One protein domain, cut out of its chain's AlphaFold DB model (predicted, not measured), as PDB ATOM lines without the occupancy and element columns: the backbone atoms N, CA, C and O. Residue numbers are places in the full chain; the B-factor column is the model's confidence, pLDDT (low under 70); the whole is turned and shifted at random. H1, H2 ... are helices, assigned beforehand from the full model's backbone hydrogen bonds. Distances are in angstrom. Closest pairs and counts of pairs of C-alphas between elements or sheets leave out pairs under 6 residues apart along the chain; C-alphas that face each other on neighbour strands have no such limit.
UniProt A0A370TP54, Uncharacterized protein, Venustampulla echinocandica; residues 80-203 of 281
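AT A GLANCE: This is residues 80 to 203 of the 281 residues of an uncharacterized protein of Venustampulla echinocandica (UniProt A0A370TP54). Three long helices, H2, H3 and H6, lie side by side in a loose bundle, with H6 packed on both of the others. H4 and H5 make a loose antiparallel pair beyond one end of it, while H1 sticks out near the start of H2. The 124 printed residues have six named helices, H1 to H6 in chain order, and no named strand; the class is all helix. The whole is loose, with a radius of gyration of the C-alphas of 18.3 A and spans of 59 by 40 by 28 A.

IN THESE COORDINATES: H1, residues 80 to 87, begins at C-alpha 80 (105.516, 160.847, 137.486). H2, residues 91 to 111, is 30.4 A long. H3, residues 119 to 136, is 25.1 A long. H4 holds residues 140 to 151, 16.3 A, and H5 residues 159 to 165. H6, residues 172 to 194, is 32.8 A long and ends at C-alpha 194 (135.943, 138.621, 150.033).

HOW THE PARTS SIT: H2, H3 and H6 form an up and down bundle, each running against the one before it. H3 and H6 touch at a shallow tilt of 29 degrees, their closest C-alphas, of Cys 127 and Ser 182, 4.6 A apart. H6 touches H2 with residues 172 to 181 alone; the closest C-alphas, of Phe 96 and Gly 177, are 4.6 A apart. H2 and H3 are near each other. H4 and H5 are close but not clearly touching, with C-alphas of Val 150 and Ala 165 closest at 5.9 A; they run opposite ways. H1 and H6 are apart. Every O i to N i+4 pair is within hydrogen-bond range in H1, H3, H4, H5 and H6, and 16 of 17 are in H2.

THE WHOLE: The C-alphas farthest apart, of Arg 155 and Gln 197, are 60.2 A from each other. The printed part has no cut and no long link. Residues 80 to 87, 155 to 160 and 195 to 202 stand free. pLDDT is under 70 at residues 80 to 93, 155, 159 to 161 and 164 to 169.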
ATOM      1  N   ILE A  80     104.292 161.316 136.830       61.09
ATOM      2  CA  ILE A  80     105.516 160.847 137.486       61.09
ATOM      3  C   ILE A  80     106.253 162.003 138.174       61.09
ATOM      4  O   ILE A  80     106.615 161.888 139.341       61.09
ATOM      5  N   LEU A  81     106.413 163.155 137.512       60.94
ATOM      6  CA  LEU A  81     107.065 164.329 138.109       60.94
ATOM      7  C   LEU A  81     106.226 164.931 139.238       60.94
ATOM      8  O   LEU A  81     106.780 165.420 140.221       60.94
ATOM      9  N   ARG A  82     104.892 164.858 139.147       62.31
ATOM     10  CA  ARG A  82     103.988 165.261 140.232       62.31
ATOM     11  C   ARG A  82     104.119 164.334 141.441       62.31
ATOM     12  O   ARG A  82     104.230 164.830 142.560       62.31
ATOM     13  N   SER A  83     104.157 163.022 141.215       58.34
ATOM     14  CA  SER A  83     104.332 162.020 142.270       58.34
ATOM     15  C   SER A  83     105.708 162.127 142.934       58.34
ATOM     16  O   SER A  83     105.788 162.230 144.155       58.34
ATOM     17  N   ILE A  84     106.788 162.269 142.154       59.62
ATOM     18  CA  ILE A  84     108.142 162.524 142.668       59.62
ATOM     19  C   ILE A  84     108.183 163.850 143.429       59.62
ATOM     20  O   ILE A  84     108.718 163.897 144.528       59.62
ATOM     21  N   ARG A  85     107.569 164.926 142.919       59.56
ATOM     22  CA  ARG A  85     107.499 166.215 143.627       59.56
ATOM     23  C   ARG A  85     106.796 166.085 144.977       59.56
ATOM     24  O   ARG A  85     107.277 166.690 145.927       59.56
ATOM     25  N   HIS A  86     105.713 165.310 145.078       55.09
ATOM     26  CA  HIS A  86     104.995 165.070 146.336       55.09
ATOM     27  C   HIS A  86     105.728 164.087 147.273       55.09
ATOM     28  O   HIS A  86     105.770 164.331 148.476       55.09
ATOM     29  N   HIS A  87     106.398 163.054 146.752       54.53
ATOM     30  CA  HIS A  87     107.227 162.127 147.540       54.53
ATOM     31  C   HIS A  87     108.513 162.789 148.066       54.53
ATOM     32  O   HIS A  87     108.888 162.606 149.225       54.53
ATOM     33  N   VAL A  88     109.146 163.635 147.251       53.50
ATOM     34  CA  VAL A  88     110.318 164.457 147.586       53.50
ATOM     35  C   VAL A  88     109.901 165.731 148.343       53.50
ATOM     36  O   VAL A  88     110.754 166.461 148.826       53.50
ATOM     37  N   ALA A  89     108.611 166.061 148.504       50.81
ATOM     38  CA  ALA A  89     108.188 167.298 149.184       50.81
ATOM     39  C   ALA A  89     108.396 167.293 150.707       50.81
ATOM     40  O   ALA A  89     108.482 168.377 151.288       50.81
ATOM     41  N   SER A  90     108.534 166.132 151.355       61.19
ATOM     42  CA  SER A  90     108.901 166.100 152.774       61.19
ATOM     43  C   SER A  90     110.393 166.397 152.928       61.19
ATOM     44  O   SER A  90     111.238 165.688 152.379       61.19
ATOM     45  N   ILE A  91     110.727 167.456 153.670       67.00
ATOM     46  CA  ILE A  91     112.109 167.886 153.938       67.00
ATOM     47  C   ILE A  91     112.986 166.734 154.447       67.00
ATOM     48  O   ILE A  91     114.140 166.637 154.033       67.00
ATOM     49  N   TYR A  92     112.421 165.834 155.253       66.12
ATOM     50  CA  TYR A  92     113.097 164.635 155.749       66.12
ATOM     51  C   TYR A  92     113.613 163.747 154.608       66.12
ATOM     52  O   TYR A  92     114.793 163.399 154.557       66.12
ATOM     53  N   ARG A  93     112.746 163.456 153.628       68.62
ATOM     54  CA  ARG A  93     113.093 162.616 152.474       68.62
ATOM     55  C   ARG A  93     114.069 163.314 151.528       68.62
ATOM     56  O   ARG A  93     114.913 162.637 150.962       68.62
ATOM     57  N   ARG A  94     114.027 164.651 151.406       71.94
ATOM     58  CA  ARG A  94     114.997 165.409 150.583       71.94
ATOM     59  C   ARG A  94     116.426 165.241 151.063       71.94
ATOM     60  O   ARG A  94     117.314 165.047 150.240       71.94
ATOM     61  N   ILE A  95     116.637 165.357 152.372       75.81
ATOM     62  CA  ILE A  95     117.971 165.264 152.971       75.81
ATOM     63  C   ILE A  95     118.508 163.841 152.802       75.81
ATOM     64  O   ILE A  95     119.624 163.676 152.320       75.81
ATOM     65  N   PHE A  96     117.675 162.836 153.075       78.69
ATOM     66  CA  PHE A  96     118.001 161.431 152.837       78.69
ATOM     67  C   PHE A  96     118.404 161.166 151.377       78.69
ATOM     68  O   PHE A  96     119.498 160.670 151.110       78.69
ATOM     69  N   THR A  97     117.569 161.576 150.415       74.69
ATOM     70  CA  THR A  97     117.868 161.382 148.989       74.69
ATOM     71  C   THR A  97     119.094 162.159 148.533       74.69
ATOM     72  O   THR A  97     119.802 161.684 147.658       74.69
ATOM     73  N   LEU A  98     119.371 163.335 149.109       80.38
ATOM     74  CA  LEU A  98     120.575 164.099 148.780       80.38
ATOM     75  C   LEU A  98     121.835 163.369 149.236       80.38
ATOM     76  O   LEU A  98     122.779 163.282 148.463       80.38
ATOM     77  N   ILE A  99     121.844 162.842 150.462       83.31
ATOM     78  CA  ILE A  99     122.995 162.107 151.002       83.31
ATOM     79  C   ILE A  99     123.260 160.853 150.170       83.31
ATOM     80  O   ILE A  99     124.408 160.608 149.801       83.31
ATOM     81  N   LEU A 100     122.210 160.105 149.820       81.19
ATOM     82  CA  LEU A 100     122.333 158.951 148.928       81.19
ATOM     83  C   LEU A 100     122.831 159.354 147.539       81.19
ATOM     84  O   LEU A 100     123.778 158.767 147.028       81.19
ATOM     85  N   LEU A 101     122.236 160.385 146.937       84.31
ATOM     86  CA  LEU A 101     122.613 160.834 145.599       84.31
ATOM     87  C   LEU A 101     124.073 161.287 145.564       84.31
ATOM     88  O   LEU A 101     124.792 160.888 144.658       84.31
ATOM     89  N   LEU A 102     124.539 162.055 146.552       84.12
ATOM     90  CA  LEU A 102     125.945 162.456 146.641       84.12
ATOM     91  C   LEU A 102     126.871 161.241 146.782       84.12
ATOM     92  O   LEU A 102     127.880 161.175 146.082       84.12
ATOM     93  N   ASN A 103     126.521 160.278 147.638       86.50
ATOM     94  CA  ASN A 103     127.332 159.079 147.852       86.50
ATOM     95  C   ASN A 103     127.441 158.187 146.610       86.50
ATOM     96  O   ASN A 103     128.494 157.603 146.402       86.50
ATOM     97  N   ILE A 104     126.416 158.142 145.757       84.19
ATOM     98  CA  ILE A 104     126.460 157.411 144.481       84.19
ATOM     99  C   ILE A 104     127.125 158.237 143.368       84.19
ATOM    100  O   ILE A 104     127.849 157.706 142.527       84.19
ATOM    101  N   LEU A 105     126.908 159.552 143.346       85.88
ATOM    102  CA  LEU A 105     127.403 160.422 142.280       85.88
ATOM    103  C   LEU A 105     128.924 160.608 142.336       85.88
ATOM    104  O   LEU A 105     129.566 160.639 141.290       85.88
ATOM    105  N   ILE A 106     129.511 160.721 143.530       84.56
ATOM    106  CA  ILE A 106     130.961 160.906 143.708       84.56
ATOM    107  C   ILE A 106     131.781 159.758 143.082       84.56
ATOM    108  O   ILE A 106     132.627 160.052 142.234       84.56
ATOM    109  N   PRO A 107     131.551 158.470 143.409       83.00
ATOM    110  CA  PRO A 107     132.259 157.373 142.753       83.00
ATOM    111  C   PRO A 107     131.926 157.256 141.273       83.00
ATOM    112  O   PRO A 107     132.815 156.939 140.491       83.00
ATOM    113  N   LEU A 108     130.688 157.549 140.862       85.06
ATOM    114  CA  LEU A 108     130.310 157.516 139.450       85.06
ATOM    115  C   LEU A 108     131.126 158.525 138.628       85.06
ATOM    116  O   LEU A 108     131.689 158.175 137.593       85.06
ATOM    117  N   LEU A 109     131.251 159.762 139.113       85.31
ATOM    118  CA  LEU A 109     132.094 160.791 138.498       85.31
ATOM    119  C   LEU A 109     133.582 160.414 138.542       85.31
ATOM    120  O   LEU A 109     134.321 160.674 137.592       85.31
ATOM    121  N   SER A 110     134.017 159.774 139.627       84.06
ATOM    122  CA  SER A 110     135.387 159.288 139.763       84.06
ATOM    123  C   SER A 110     135.703 158.141 138.799       84.06
ATOM    124  O   SER A 110     136.827 158.054 138.318       84.06
ATOM    125  N   TYR A 111     134.726 157.286 138.490       83.38
ATOM    126  CA  TYR A 111     134.841 156.204 137.510       83.38
ATOM    127  C   TYR A 111     134.891 156.732 136.070       83.38
ATOM    128  O   TYR A 111     135.602 156.193 135.230       83.38
ATOM    129  N   LEU A 112     134.173 157.824 135.793       85.88
ATOM    130  CA  LEU A 112     134.212 158.533 134.508       85.88
ATOM    131  C   LEU A 112     135.526 159.303 134.277       85.88
ATOM    132  O   LEU A 112     135.778 159.765 133.164       85.88
ATOM    133  N   SER A 113     136.350 159.473 135.312       86.44
ATOM    134  CA  SER A 113     137.628 160.180 135.220       86.44
ATOM    135  C   SER A 113     138.737 159.259 134.702       86.44
ATOM    136  O   SER A 113     138.788 158.081 135.040       86.44
ATOM    137  N   SER A 114     139.672 159.803 133.918       76.69
ATOM    138  CA  SER A 114     140.723 159.026 133.234       76.69
ATOM    139  C   SER A 114     141.699 158.278 134.156       76.69
ATOM    140  O   SER A 114     142.410 157.394 133.688       76.69
ATOM    141  N   SER A 115     141.738 158.627 135.444       80.12
ATOM    142  CA  SER A 115     142.590 157.995 136.454       80.12
ATOM    143  C   SER A 115     141.779 157.771 137.734       80.12
ATOM    144  O   SER A 115     141.808 158.629 138.621       80.12
ATOM    145  N   PRO A 116     141.012 156.669 137.839       78.31
ATOM    146  CA  PRO A 116     140.230 156.394 139.033       78.31
ATOM    147  C   PRO A 116     141.158 156.098 140.228       78.31
ATOM    148  O   PRO A 116     142.140 155.365 140.078       78.31
ATOM    149  N   PRO A 117     140.875 156.659 141.417       79.69
ATOM    150  CA  PRO A 117     141.585 156.320 142.639       79.69
ATOM    151  C   PRO A 117     141.308 154.861 143.041       79.69
ATOM    152  O   PRO A 117     140.296 154.286 142.628       79.69
ATOM    153  N   PRO A 118     142.183 154.252 143.861       83.38
ATOM    154  CA  PRO A 118     141.971 152.894 144.343       83.38
ATOM    155  C   PRO A 118     140.681 152.812 145.167       83.38
ATOM    156  O   PRO A 118     140.559 153.456 146.217       83.38
ATOM    157  N   LEU A 119     139.744 151.994 144.673       83.31
ATOM    158  CA  LEU A 119     138.378 151.856 145.183       83.31
ATOM    159  C   LEU A 119     138.357 151.545 146.684       83.31
ATOM    160  O   LEU A 119     137.571 152.141 147.409       83.31
ATOM    161  N   ASP A 120     139.266 150.694 147.156       84.56
ATOM    162  CA  ASP A 120     139.382 150.246 148.545       84.56
ATOM    163  C   ASP A 120     139.559 151.436 149.498       84.56
ATOM    164  O   ASP A 120     138.848 151.589 150.491       84.56
ATOM    165  N   THR A 121     140.490 152.336 149.169       86.31
ATOM    166  CA  THR A 121     140.815 153.492 150.017       86.31
ATOM    167  C   THR A 121     139.710 154.542 149.987       86.31
ATOM    168  O   THR A 121     139.374 155.135 151.016       86.31
ATOM    169  N   THR A 122     139.105 154.757 148.818       87.44
ATOM    170  CA  THR A 122     137.997 155.697 148.650       87.44
ATOM    171  C   THR A 122     136.749 155.195 149.365       87.44
ATOM    172  O   THR A 122     136.101 155.966 150.064       87.44
ATOM    173  N   ALA A 123     136.444 153.903 149.268       87.50
ATOM    174  CA  ALA A 123     135.303 153.306 149.942       87.50
ATOM    175  C   ALA A 123     135.487 153.306 151.466       87.50
ATOM    176  O   ALA A 123     134.558 153.658 152.191       87.50
ATOM    177  N   LEU A 124     136.691 153.004 151.971       90.44
ATOM    178  CA  LEU A 124     136.982 153.037 153.410       90.44
ATOM    179  C   LEU A 124     136.869 154.449 153.987       90.44
ATOM    180  O   LEU A 124     136.238 154.651 155.026       90.44
ATOM    181  N   THR A 125     137.430 155.444 153.298       90.88
ATOM    182  CA  THR A 125     137.333 156.847 153.721       90.88
ATOM    183  C   THR A 125     135.897 157.367 153.634       90.88
ATOM    184  O   THR A 125     135.429 158.000 154.581       90.88
ATOM    185  N   ALA A 126     135.162 157.048 152.566       90.75
ATOM    186  CA  ALA A 126     133.752 157.407 152.427       90.75
ATOM    187  C   ALA A 126     132.888 156.763 153.523       90.75
ATOM    188  O   ALA A 126     132.092 157.451 154.164       90.75
ATOM    189  N   CYS A 127     133.087 155.473 153.808       91.75
ATOM    190  CA  CYS A 127     132.417 154.770 154.900       91.75
ATOM    191  C   CYS A 127     132.676 155.455 156.249       91.75
ATOM    192  O   CYS A 127     131.728 155.767 156.974       91.75
ATOM    193  N   ALA A 128     133.945 155.744 156.565       92.62
ATOM    194  CA  ALA A 128     134.343 156.384 157.815       92.62
ATOM    195  C   ALA A 128     133.754 157.792 157.968       92.62
ATOM    196  O   ALA A 128     133.286 158.141 159.053       92.62
ATOM    197  N   ILE A 129     133.726 158.593 156.897       91.75
ATOM    198  CA  ILE A 129     133.135 159.940 156.906       91.75
ATOM    199  C   ILE A 129     131.626 159.865 157.145       91.75
ATOM    200  O   ILE A 129     131.117 160.554 158.030       91.75
ATOM    201  N   ASN A 130     130.910 159.016 156.402       92.69
ATOM    202  CA  ASN A 130     129.465 158.848 156.570       92.69
ATOM    203  C   ASN A 130     129.117 158.324 157.973       92.69
ATOM    204  O   ASN A 130     128.155 158.789 158.590       92.69
ATOM    205  N   LEU A 131     129.939 157.425 158.522       91.62
ATOM    206  CA  LEU A 131     129.695 156.824 159.833       91.62
ATOM    207  C   LEU A 131     129.962 157.846 160.934       91.62
ATOM    208  O   LEU A 131     129.152 158.023 161.842       91.62
ATOM    209  N   SER A 132     131.059 158.591 160.799       92.94
ATOM    210  CA  SER A 132     131.393 159.693 161.696       92.94
ATOM    211  C   SER A 132     130.289 160.741 161.693       92.94
ATOM    212  O   SER A 132     129.843 161.142 162.759       92.94
ATOM    213  N   LEU A 133     129.780 161.137 160.521       90.81
ATOM    214  CA  LEU A 133     128.671 162.086 160.403       90.81
ATOM    215  C   LEU A 133     127.405 161.575 161.110       90.81
ATOM    216  O   LEU A 133     126.756 162.322 161.845       90.81
ATOM    217  N   THR A 134     127.083 160.295 160.918       90.88
ATOM    218  CA  THR A 134     125.931 159.616 161.530       90.88
ATOM    219  C   THR A 134     125.993 159.614 163.050       90.88
ATOM    220  O   THR A 134     124.968 159.806 163.702       90.88
ATOM    221  N   ILE A 135     127.180 159.391 163.614       91.38
ATOM    222  CA  ILE A 135     127.411 159.392 165.061       91.38
ATOM    223  C   ILE A 135     127.416 160.829 165.585       91.38
ATOM    224  O   ILE A 135     126.754 161.137 166.573       91.38
ATOM    225  N   LEU A 136     128.109 161.728 164.886       90.44
ATOM    226  CA  LEU A 136     128.294 163.122 165.278       90.44
ATOM    227  C   LEU A 136     126.956 163.851 165.430       90.44
ATOM    228  O   LEU A 136     126.775 164.616 166.374       90.44
ATOM    229  N   ILE A 137     125.994 163.576 164.546       87.81
ATOM    230  CA  ILE A 137     124.678 164.219 164.581       87.81
ATOM    231  C   ILE A 137     123.815 163.798 165.778       87.81
ATOM    232  O   ILE A 137     122.853 164.490 166.100       87.81
ATOM    233  N   ARG A 138     124.160 162.690 166.450       88.12
ATOM    234  CA  ARG A 138     123.489 162.238 167.678       88.12
ATOM    235  C   ARG A 138     124.063 162.881 168.939       88.12
ATOM    236  O   ARG A 138     123.492 162.707 170.009       88.12
ATOM    237  N   GLN A 139     125.174 163.614 168.838       90.44
ATOM    238  CA  GLN A 139     125.775 164.274 169.990       90.44
ATOM    239  C   GLN A 139     125.054 165.595 170.296       90.44
ATOM    240  O   GLN A 139     125.012 166.506 169.467       90.44
ATOM    241  N   GLU A 140     124.598 165.758 171.538       91.19
ATOM    242  CA  GLU A 140     123.961 166.985 172.050       91.19
ATOM    243  C   GLU A 140     124.791 168.257 171.799       91.19
ATOM    244  O   GLU A 140     124.259 169.304 171.437       91.19
ATOM    245  N   ARG A 141     126.126 168.162 171.899       90.56
ATOM    246  CA  ARG A 141     127.049 169.279 171.647       90.56
ATOM    247  C   ARG A 141     126.991 169.762 170.202       90.56
ATOM    248  O   ARG A 141     127.091 170.958 169.955       90.56
ATOM    249  N   ILE A 142     126.831 168.839 169.260       89.62
ATOM    250  CA  ILE A 142     126.790 169.137 167.828       89.62
ATOM    251  C   ILE A 142     125.439 169.720 167.454       89.62
ATOM    252  O   ILE A 142     125.381 170.696 166.712       89.62
ATOM    253  N   ILE A 143     124.367 169.175 168.024       85.88
ATOM    254  CA  ILE A 143     123.020 169.721 167.871       85.88
ATOM    255  C   ILE A 143     122.982 171.161 168.403       85.88
ATOM    256  O   ILE A 143     122.563 172.073 167.691       85.88
ATOM    257  N   ASN A 144     123.522 171.392 169.602       87.88
ATOM    258  CA  ASN A 144     123.633 172.727 170.184       87.88
ATOM    259  C   ASN A 144     124.503 173.652 169.327       87.88
ATOM    260  O   ASN A 144     124.113 174.788 169.076       87.88
ATOM    261  N   ALA A 145     125.639 173.175 168.810       86.06
ATOM    262  CA  ALA A 145     126.478 173.943 167.891       86.06
ATOM    263  C   ALA A 145     125.744 174.305 166.589       86.06
ATOM    264  O   ALA A 145     125.894 175.425 166.106       86.06
ATOM    265  N   LEU A 146     124.912 173.411 166.041       84.50
ATOM    266  CA  LEU A 146     124.062 173.720 164.892       84.50
ATOM    267  C   LEU A 146     123.042 174.804 165.232       84.50
ATOM    268  O   LEU A 146     122.843 175.716 164.431       84.50
ATOM    269  N   TYR A 147     122.424 174.748 166.413       82.44
ATOM    270  CA  TYR A 147     121.526 175.808 166.862       82.44
ATOM    271  C   TYR A 147     122.260 177.134 167.028       82.44
ATOM    272  O   TYR A 147     121.784 178.149 166.523       82.44
ATOM    273  N   PHE A 148     123.449 177.133 167.632       83.75
ATOM    274  CA  PHE A 148     124.293 178.322 167.698       83.75
ATOM    275  C   PHE A 148     124.658 178.837 166.309       83.75
ATOM    276  O   PHE A 148     124.580 180.037 166.089       83.75
ATOM    277  N   LEU A 149     124.979 177.964 165.353       82.19
ATOM    278  CA  LEU A 149     125.280 178.356 163.977       82.19
ATOM    279  C   LEU A 149     124.067 179.002 163.302       82.19
ATOM    280  O   LEU A 149     124.212 180.038 162.661       82.19
ATOM    281  N   VAL A 150     122.870 178.432 163.479       80.50
ATOM    282  CA  VAL A 150     121.606 178.986 162.968       80.50
ATOM    283  C   VAL A 150     121.298 180.345 163.604       80.50
ATOM    284  O   VAL A 150     120.848 181.258 162.908       80.50
ATOM    285  N   LEU A 151     121.563 180.501 164.902       79.31
ATOM    286  CA  LEU A 151     121.375 181.749 165.644       79.31
ATOM    287  C   LEU A 151     122.467 182.792 165.343       79.31
ATOM    288  O   LEU A 151     122.198 183.989 165.416       79.31
ATOM    289  N   ALA A 152     123.670 182.357 164.961       81.25
ATOM    290  CA  ALA A 152     124.803 183.206 164.593       81.25
ATOM    291  C   ALA A 152     124.695 183.774 163.169       81.25
ATOM    292  O   ALA A 152     125.492 184.634 162.792       81.25
ATOM    293  N   ILE A 153     123.715 183.328 162.373       78.81
ATOM    294  CA  ILE A 153     123.463 183.876 161.040       78.81
ATOM    295  C   ILE A 153     123.162 185.384 161.170       78.81
ATOM    296  O   ILE A 153     122.162 185.764 161.791       78.81
ATOM    297  N   PRO A 154     123.978 186.270 160.567       75.12
ATOM    298  CA  PRO A 154     123.792 187.706 160.703       75.12
ATOM    299  C   PRO A 154     122.459 188.148 160.090       75.12
ATOM    300  O   PRO A 154     121.984 187.604 159.084       75.12
ATOM    301  N   ARG A 155     121.859 189.190 160.684       69.69
ATOM    302  CA  ARG A 155     120.546 189.735 160.285       69.69
ATOM    303  C   ARG A 155     120.500 190.271 158.845       69.69
ATOM    304  O   ARG A 155     119.411 190.527 158.347       69.69
ATOM    305  N   SER A 156     121.651 190.418 158.185       77.38
ATOM    306  CA  SER A 156     121.793 190.841 156.787       77.38
ATOM    307  C   SER A 156     121.562 189.721 155.764       77.38
ATOM    308  O   SER A 156     121.540 189.989 154.564       77.38
ATOM    309  N   THR A 157     121.393 188.468 156.197       72.44
ATOM    310  CA  THR A 157     121.165 187.352 155.270       72.44
ATOM    311  C   THR A 157     119.736 187.323 154.712       72.44
ATOM    312  O   THR A 157     118.770 187.630 155.417       72.44
ATOM    313  N   PRO A 158     119.558 186.917 153.440       78.81
ATOM    314  CA  PRO A 158     118.247 186.851 152.807       78.81
ATOM    315  C   PRO A 158     117.323 185.847 153.513       78.81
ATOM    316  O   PRO A 158     117.725 184.735 153.863       78.81
ATOM    317  N   LEU A 159     116.043 186.215 153.651       66.44
ATOM    318  CA  LEU A 159     114.996 185.453 154.359       66.44
ATOM    319  C   LEU A 159     114.887 183.979 153.925       66.44
ATOM    320  O   LEU A 159     114.490 183.124 154.719       66.44
ATOM    321  N   SER A 160     115.272 183.661 152.689       68.50
ATOM    322  CA  SER A 160     115.315 182.295 152.155       68.50
ATOM    323  C   SER A 160     116.253 181.370 152.935       68.50
ATOM    324  O   SER A 160     115.916 180.207 153.143       68.50
ATOM    325  N   ILE A 161     117.403 181.873 153.395       68.19
ATOM    326  CA  ILE A 161     118.369 181.096 154.184       68.19
ATOM    327  C   ILE A 161     117.823 180.890 155.596       68.19
ATOM    328  O   ILE A 161     117.806 179.759 156.074       68.19
ATOM    329  N   ARG A 162     117.248 181.930 156.213       73.31
ATOM    330  CA  ARG A 162     116.598 181.822 157.532       73.31
ATOM    331  C   ARG A 162     115.453 180.804 157.544       73.31
ATOM    332  O   ARG A 162     115.345 180.020 158.479       73.31
ATOM    333  N   ARG A 163     114.643 180.740 156.478       71.50
ATOM    334  CA  ARG A 163     113.580 179.723 156.330       71.50
ATOM    335  C   ARG A 163     114.107 178.297 156.142       71.50
ATOM    336  O   ARG A 163     113.392 177.355 156.467       71.50
ATOM    337  N   ARG A 164     115.305 178.116 155.576       66.12
ATOM    338  CA  ARG A 164     115.954 176.796 155.448       66.12
ATOM    339  C   ARG A 164     116.626 176.388 156.757       66.12
ATOM    340  O   ARG A 164     116.487 175.242 157.165       66.12
ATOM    341  N   ALA A 165     117.260 177.336 157.440       66.69
ATOM    342  CA  ALA A 165     117.869 177.147 158.751       66.69
ATOM    343  C   ALA A 165     116.827 176.754 159.814       66.69
ATOM    344  O   ALA A 165     117.045 175.826 160.579       66.69
ATOM    345  N   ALA A 166     115.632 177.351 159.776       67.19
ATOM    346  CA  ALA A 166     114.514 176.959 160.638       67.19
ATOM    347  C   ALA A 166     113.941 175.554 160.352       67.19
ATOM    348  O   ALA A 166     113.038 175.125 161.054       67.19
ATOM    349  N   LYS A 167     114.414 174.834 159.327       65.56
ATOM    350  CA  LYS A 167     113.999 173.448 159.022       65.56
ATOM    351  C   LYS A 167     115.043 172.410 159.428       65.56
ATOM    352  O   LYS A 167     114.825 171.219 159.216       65.56
ATOM    353  N   VAL A 168     116.152 172.859 160.014       67.69
ATOM    354  CA  VAL A 168     117.236 172.010 160.523       67.69
ATOM    355  C   VAL A 168     116.749 171.053 161.612       67.69
ATOM    356  O   VAL A 168     117.317 169.983 161.732       67.69
ATOM    357  N   TYR A 169     115.658 171.353 162.327       67.31
ATOM    358  CA  TYR A 169     115.098 170.479 163.371       67.31
ATOM    359  C   TYR A 169     114.794 169.041 162.899       67.31
ATOM    360  O   TYR A 169     114.762 168.121 163.707       67.31
ATOM    361  N   HIS A 170     114.657 168.803 161.590       71.19
ATOM    362  CA  HIS A 170     114.515 167.461 161.014       71.19
ATOM    363  C   HIS A 170     115.866 166.775 160.725       71.19
ATOM    364  O   HIS A 170     116.066 166.195 159.655       71.19
ATOM    365  N   LEU A 171     116.797 166.814 161.682       74.06
ATOM    366  CA  LEU A 171     118.123 166.180 161.592       74.06
ATOM    367  C   LEU A 171     118.081 164.646 161.503       74.06
ATOM    368  O   LEU A 171     119.061 164.035 161.077       74.06
ATOM    369  N   GLY A 172     116.943 164.018 161.812       74.50
ATOM    370  CA  GLY A 172     116.773 162.565 161.690       74.50
ATOM    371  C   GLY A 172     117.040 162.023 160.278       74.50
ATOM    372  O   GLY A 172     117.511 160.896 160.129       74.50
ATOM    373  N   GLY A 173     116.822 162.836 159.236       76.88
ATOM    374  CA  GLY A 173     117.124 162.454 157.851       76.88
ATOM    375  C   GLY A 173     118.627 162.366 157.558       76.88
ATOM    376  O   GLY A 173     119.037 161.590 156.699       76.88
ATOM    377  N   VAL A 174     119.454 163.130 158.286       83.69
ATOM    378  CA  VAL A 174     120.923 163.064 158.186       83.69
ATOM    379  C   VAL A 174     121.446 161.815 158.880       83.69
ATOM    380  O   VAL A 174     122.292 161.127 158.323       83.69
ATOM    381  N   HIS A 175     120.920 161.509 160.069       88.19
ATOM    382  CA  HIS A 175     121.299 160.314 160.819       88.19
ATOM    383  C   HIS A 175     121.009 159.037 160.021       88.19
ATOM    384  O   HIS A 175     121.911 158.248 159.761       88.19
ATOM    385  N   SER A 176     119.764 158.875 159.566       86.44
ATOM    386  CA  SER A 176     119.374 157.717 158.758       86.44
ATOM    387  C   SER A 176     120.119 157.684 157.420       86.44
ATOM    388  O   SER A 176     120.710 156.666 157.081       86.44
ATOM    389  N   GLY A 177     120.180 158.797 156.682       85.50
ATOM    390  CA  GLY A 177     120.888 158.855 155.396       85.50
ATOM    391  C   GLY A 177     122.378 158.525 155.499       85.50
ATOM    392  O   GLY A 177     122.902 157.811 154.647       85.50
ATOM    393  N   GLY A 178     123.050 159.000 156.551       88.56
ATOM    394  CA  GLY A 178     124.443 158.662 156.824       88.56
ATOM    395  C   GLY A 178     124.627 157.185 157.182       88.56
ATOM    396  O   GLY A 178     125.540 156.557 156.652       88.56
ATOM    397  N   ALA A 179     123.732 156.610 157.995       88.88
ATOM    398  CA  ALA A 179     123.788 155.196 158.372       88.88
ATOM    399  C   ALA A 179     123.648 154.278 157.147       88.88
ATOM    400  O   ALA A 179     124.435 153.349 156.973       88.88
ATOM    401  N   PHE A 180     122.692 154.582 156.265       89.44
ATOM    402  CA  PHE A 180     122.501 153.863 155.005       89.44
ATOM    403  C   PHE A 180     123.702 154.002 154.066       89.44
ATOM    404  O   PHE A 180     124.149 153.008 153.503       89.44
ATOM    405  N   ALA A 181     124.251 155.212 153.913       90.88
ATOM    406  CA  ALA A 181     125.428 155.428 153.075       90.88
ATOM    407  C   ALA A 181     126.657 154.674 153.605       90.88
ATOM    408  O   ALA A 181     127.388 154.066 152.831       90.88
ATOM    409  N   SER A 182     126.881 154.667 154.922       91.31
ATOM    410  CA  SER A 182     127.933 153.855 155.539       91.31
ATOM    411  C   SER A 182     127.743 152.369 155.288       91.31
ATOM    412  O   SER A 182     128.718 151.698 154.971       91.31
ATOM    413  N   LEU A 183     126.512 151.861 155.408       91.50
ATOM    414  CA  LEU A 183     126.211 150.460 155.127       91.50
ATOM    415  C   LEU A 183     126.520 150.101 153.669       91.50
ATOM    416  O   LEU A 183     127.143 149.072 153.439       91.50
ATOM    417  N   ASP A 184     126.146 150.949 152.709       91.25
ATOM    418  CA  ASP A 184     126.404 150.717 151.282       91.25
ATOM    419  C   ASP A 184     127.911 150.602 150.989       91.25
ATOM    420  O   ASP A 184     128.381 149.613 150.423       91.25
ATOM    421  N   TRP A 185     128.710 151.551 151.487       92.12
ATOM    422  CA  TRP A 185     130.167 151.506 151.341       92.12
ATOM    423  C   TRP A 185     130.815 150.332 152.078       92.12
ATOM    424  O   TRP A 185     131.738 149.708 151.549       92.12
ATOM    425  N   LEU A 186     130.340 150.014 153.284       91.50
ATOM    426  CA  LEU A 186     130.829 148.875 154.057       91.50
ATOM    427  C   LEU A 186     130.515 147.553 153.350       91.50
ATOM    428  O   LEU A 186     131.354 146.655 153.324       91.50
ATOM    429  N   PHE A 187     129.343 147.444 152.732       91.50
ATOM    430  CA  PHE A 187     128.941 146.284 151.949       91.50
ATOM    431  C   PHE A 187     129.854 146.092 150.733       91.50
ATOM    432  O   PHE A 187     130.391 145.001 150.534       91.50
ATOM    433  N   ILE A 188     130.133 147.167 149.987       90.38
ATOM    434  CA  ILE A 188     131.080 147.148 148.861       90.38
ATOM    435  C   ILE A 188     132.479 146.709 149.325       90.38
ATOM    436  O   ILE A 188     133.077 145.828 148.708       90.38
ATOM    437  N   LEU A 189     132.992 147.269 150.428       90.69
ATOM    438  CA  LEU A 189     134.293 146.886 150.999       90.69
ATOM    439  C   LEU A 189     134.343 145.421 151.425       90.69
ATOM    440  O   LEU A 189     135.364 144.760 151.244       90.69
ATOM    441  N   THR A 190     133.250 144.912 151.989       91.19
ATOM    442  CA  THR A 190     133.143 143.523 152.445       91.19
ATOM    443  C   THR A 190     133.188 142.565 151.255       91.19
ATOM    444  O   THR A 190     133.941 141.592 151.278       91.19
ATOM    445  N   ILE A 191     132.465 142.882 150.174       90.31
ATOM    446  CA  ILE A 191     132.515 142.121 148.917       90.31
ATOM    447  C   ILE A 191     133.928 142.147 148.339       90.31
ATOM    448  O   ILE A 191     134.478 141.102 147.999       90.31
ATOM    449  N   LEU A 192     134.541 143.327 148.267       88.88
ATOM    450  CA  LEU A 192     135.878 143.486 147.706       88.88
ATOM    451  C   LEU A 192     136.922 142.696 148.503       88.88
ATOM    452  O   LEU A 192     137.705 141.941 147.926       88.88
ATOM    453  N   SER A 193     136.848 142.762 149.832       88.06
ATOM    454  CA  SER A 193     137.699 141.984 150.740       88.06
ATOM    455  C   SER A 193     137.493 140.475 150.569       88.06
ATOM    456  O   SER A 193     138.461 139.716 150.611       88.06
ATOM    457  N   SER A 194     136.263 140.030 150.296       87.38
ATOM    458  CA  SER A 194     135.943 138.621 150.033       87.38
ATOM    459  C   SER A 194     136.515 138.091 148.714       87.38
ATOM    460  O   SER A 194     136.656 136.880 148.570       87.38
ATOM    461  N   THR A 195     136.823 138.960 147.747       87.81
ATOM    462  CA  THR A 195     137.413 138.555 146.455       87.81
ATOM    463  C   THR A 195     138.938 138.439 146.486       87.81
ATOM    464  O   THR A 195     139.552 138.032 145.497       87.81
ATOM    465  N   THR A 196     139.570 138.784 147.610       87.38
ATOM    466  CA  THR A 196     141.022 138.654 147.778       87.38
ATOM    467  C   THR A 196     141.437 137.179 147.872       87.38
ATOM    468  O   THR A 196     140.676 136.336 148.334       87.38
ATOM    469  N   GLN A 197     142.651 136.838 147.419       78.94
ATOM    470  CA  GLN A 197     143.117 135.439 147.358       78.94
ATOM    471  C   GLN A 197     143.304 134.773 148.733       78.94
ATOM    472  O   GLN A 197     143.280 133.551 148.810       78.94
ATOM    473  N   ASN A 198     143.494 135.557 149.799       83.88
ATOM    474  CA  ASN A 198     143.641 135.069 151.172       83.88
ATOM    475  C   ASN A 198     142.849 135.984 152.118       83.88
ATOM    476  O   ASN A 198     143.445 136.856 152.757       83.88
ATOM    477  N   PRO A 199     141.514 135.847 152.173       84.38
ATOM    478  CA  PRO A 199     140.708 136.670 153.056       84.38
ATOM    479  C   PRO A 199     140.953 136.246 154.506       84.38
ATOM    480  O   PRO A 199     140.890 135.062 154.842       84.38
ATOM    481  N   ASP A 200     141.212 137.215 155.382       90.06
ATOM    482  CA  ASP A 200     141.215 136.964 156.820       90.06
ATOM    483  C   ASP A 200     139.770 136.707 157.274       90.06
ATOM    484  O   ASP A 200     138.918 137.604 157.249       90.06
ATOM    485  N   ALA A 201     139.489 135.462 157.665       89.38
ATOM    486  CA  ALA A 201     138.161 135.025 158.081       89.38
ATOM    487  C   ALA A 201     137.628 135.834 159.274       89.38
ATOM    488  O   ALA A 201     136.422 136.066 159.363       89.38
ATOM    489  N   VAL A 202     138.513 136.306 160.163       90.81
ATOM    490  CA  VAL A 202     138.118 137.112 161.325       90.81
ATOM    491  C   VAL A 202     137.627 138.479 160.865       90.81
ATOM    492  O   VAL A 202     136.544 138.911 161.255       90.81
ATOM    493  N   VAL A 203     138.386 139.144 159.991       89.50
ATOM    494  CA  VAL A 203     138.018 140.465 159.458       89.50
ATOM    495  C   VAL A 203     136.718 140.381 158.665       89.50
ATOM    496  O   VAL A 203     135.837 141.222 158.845       89.50
TER     497      VAL A 203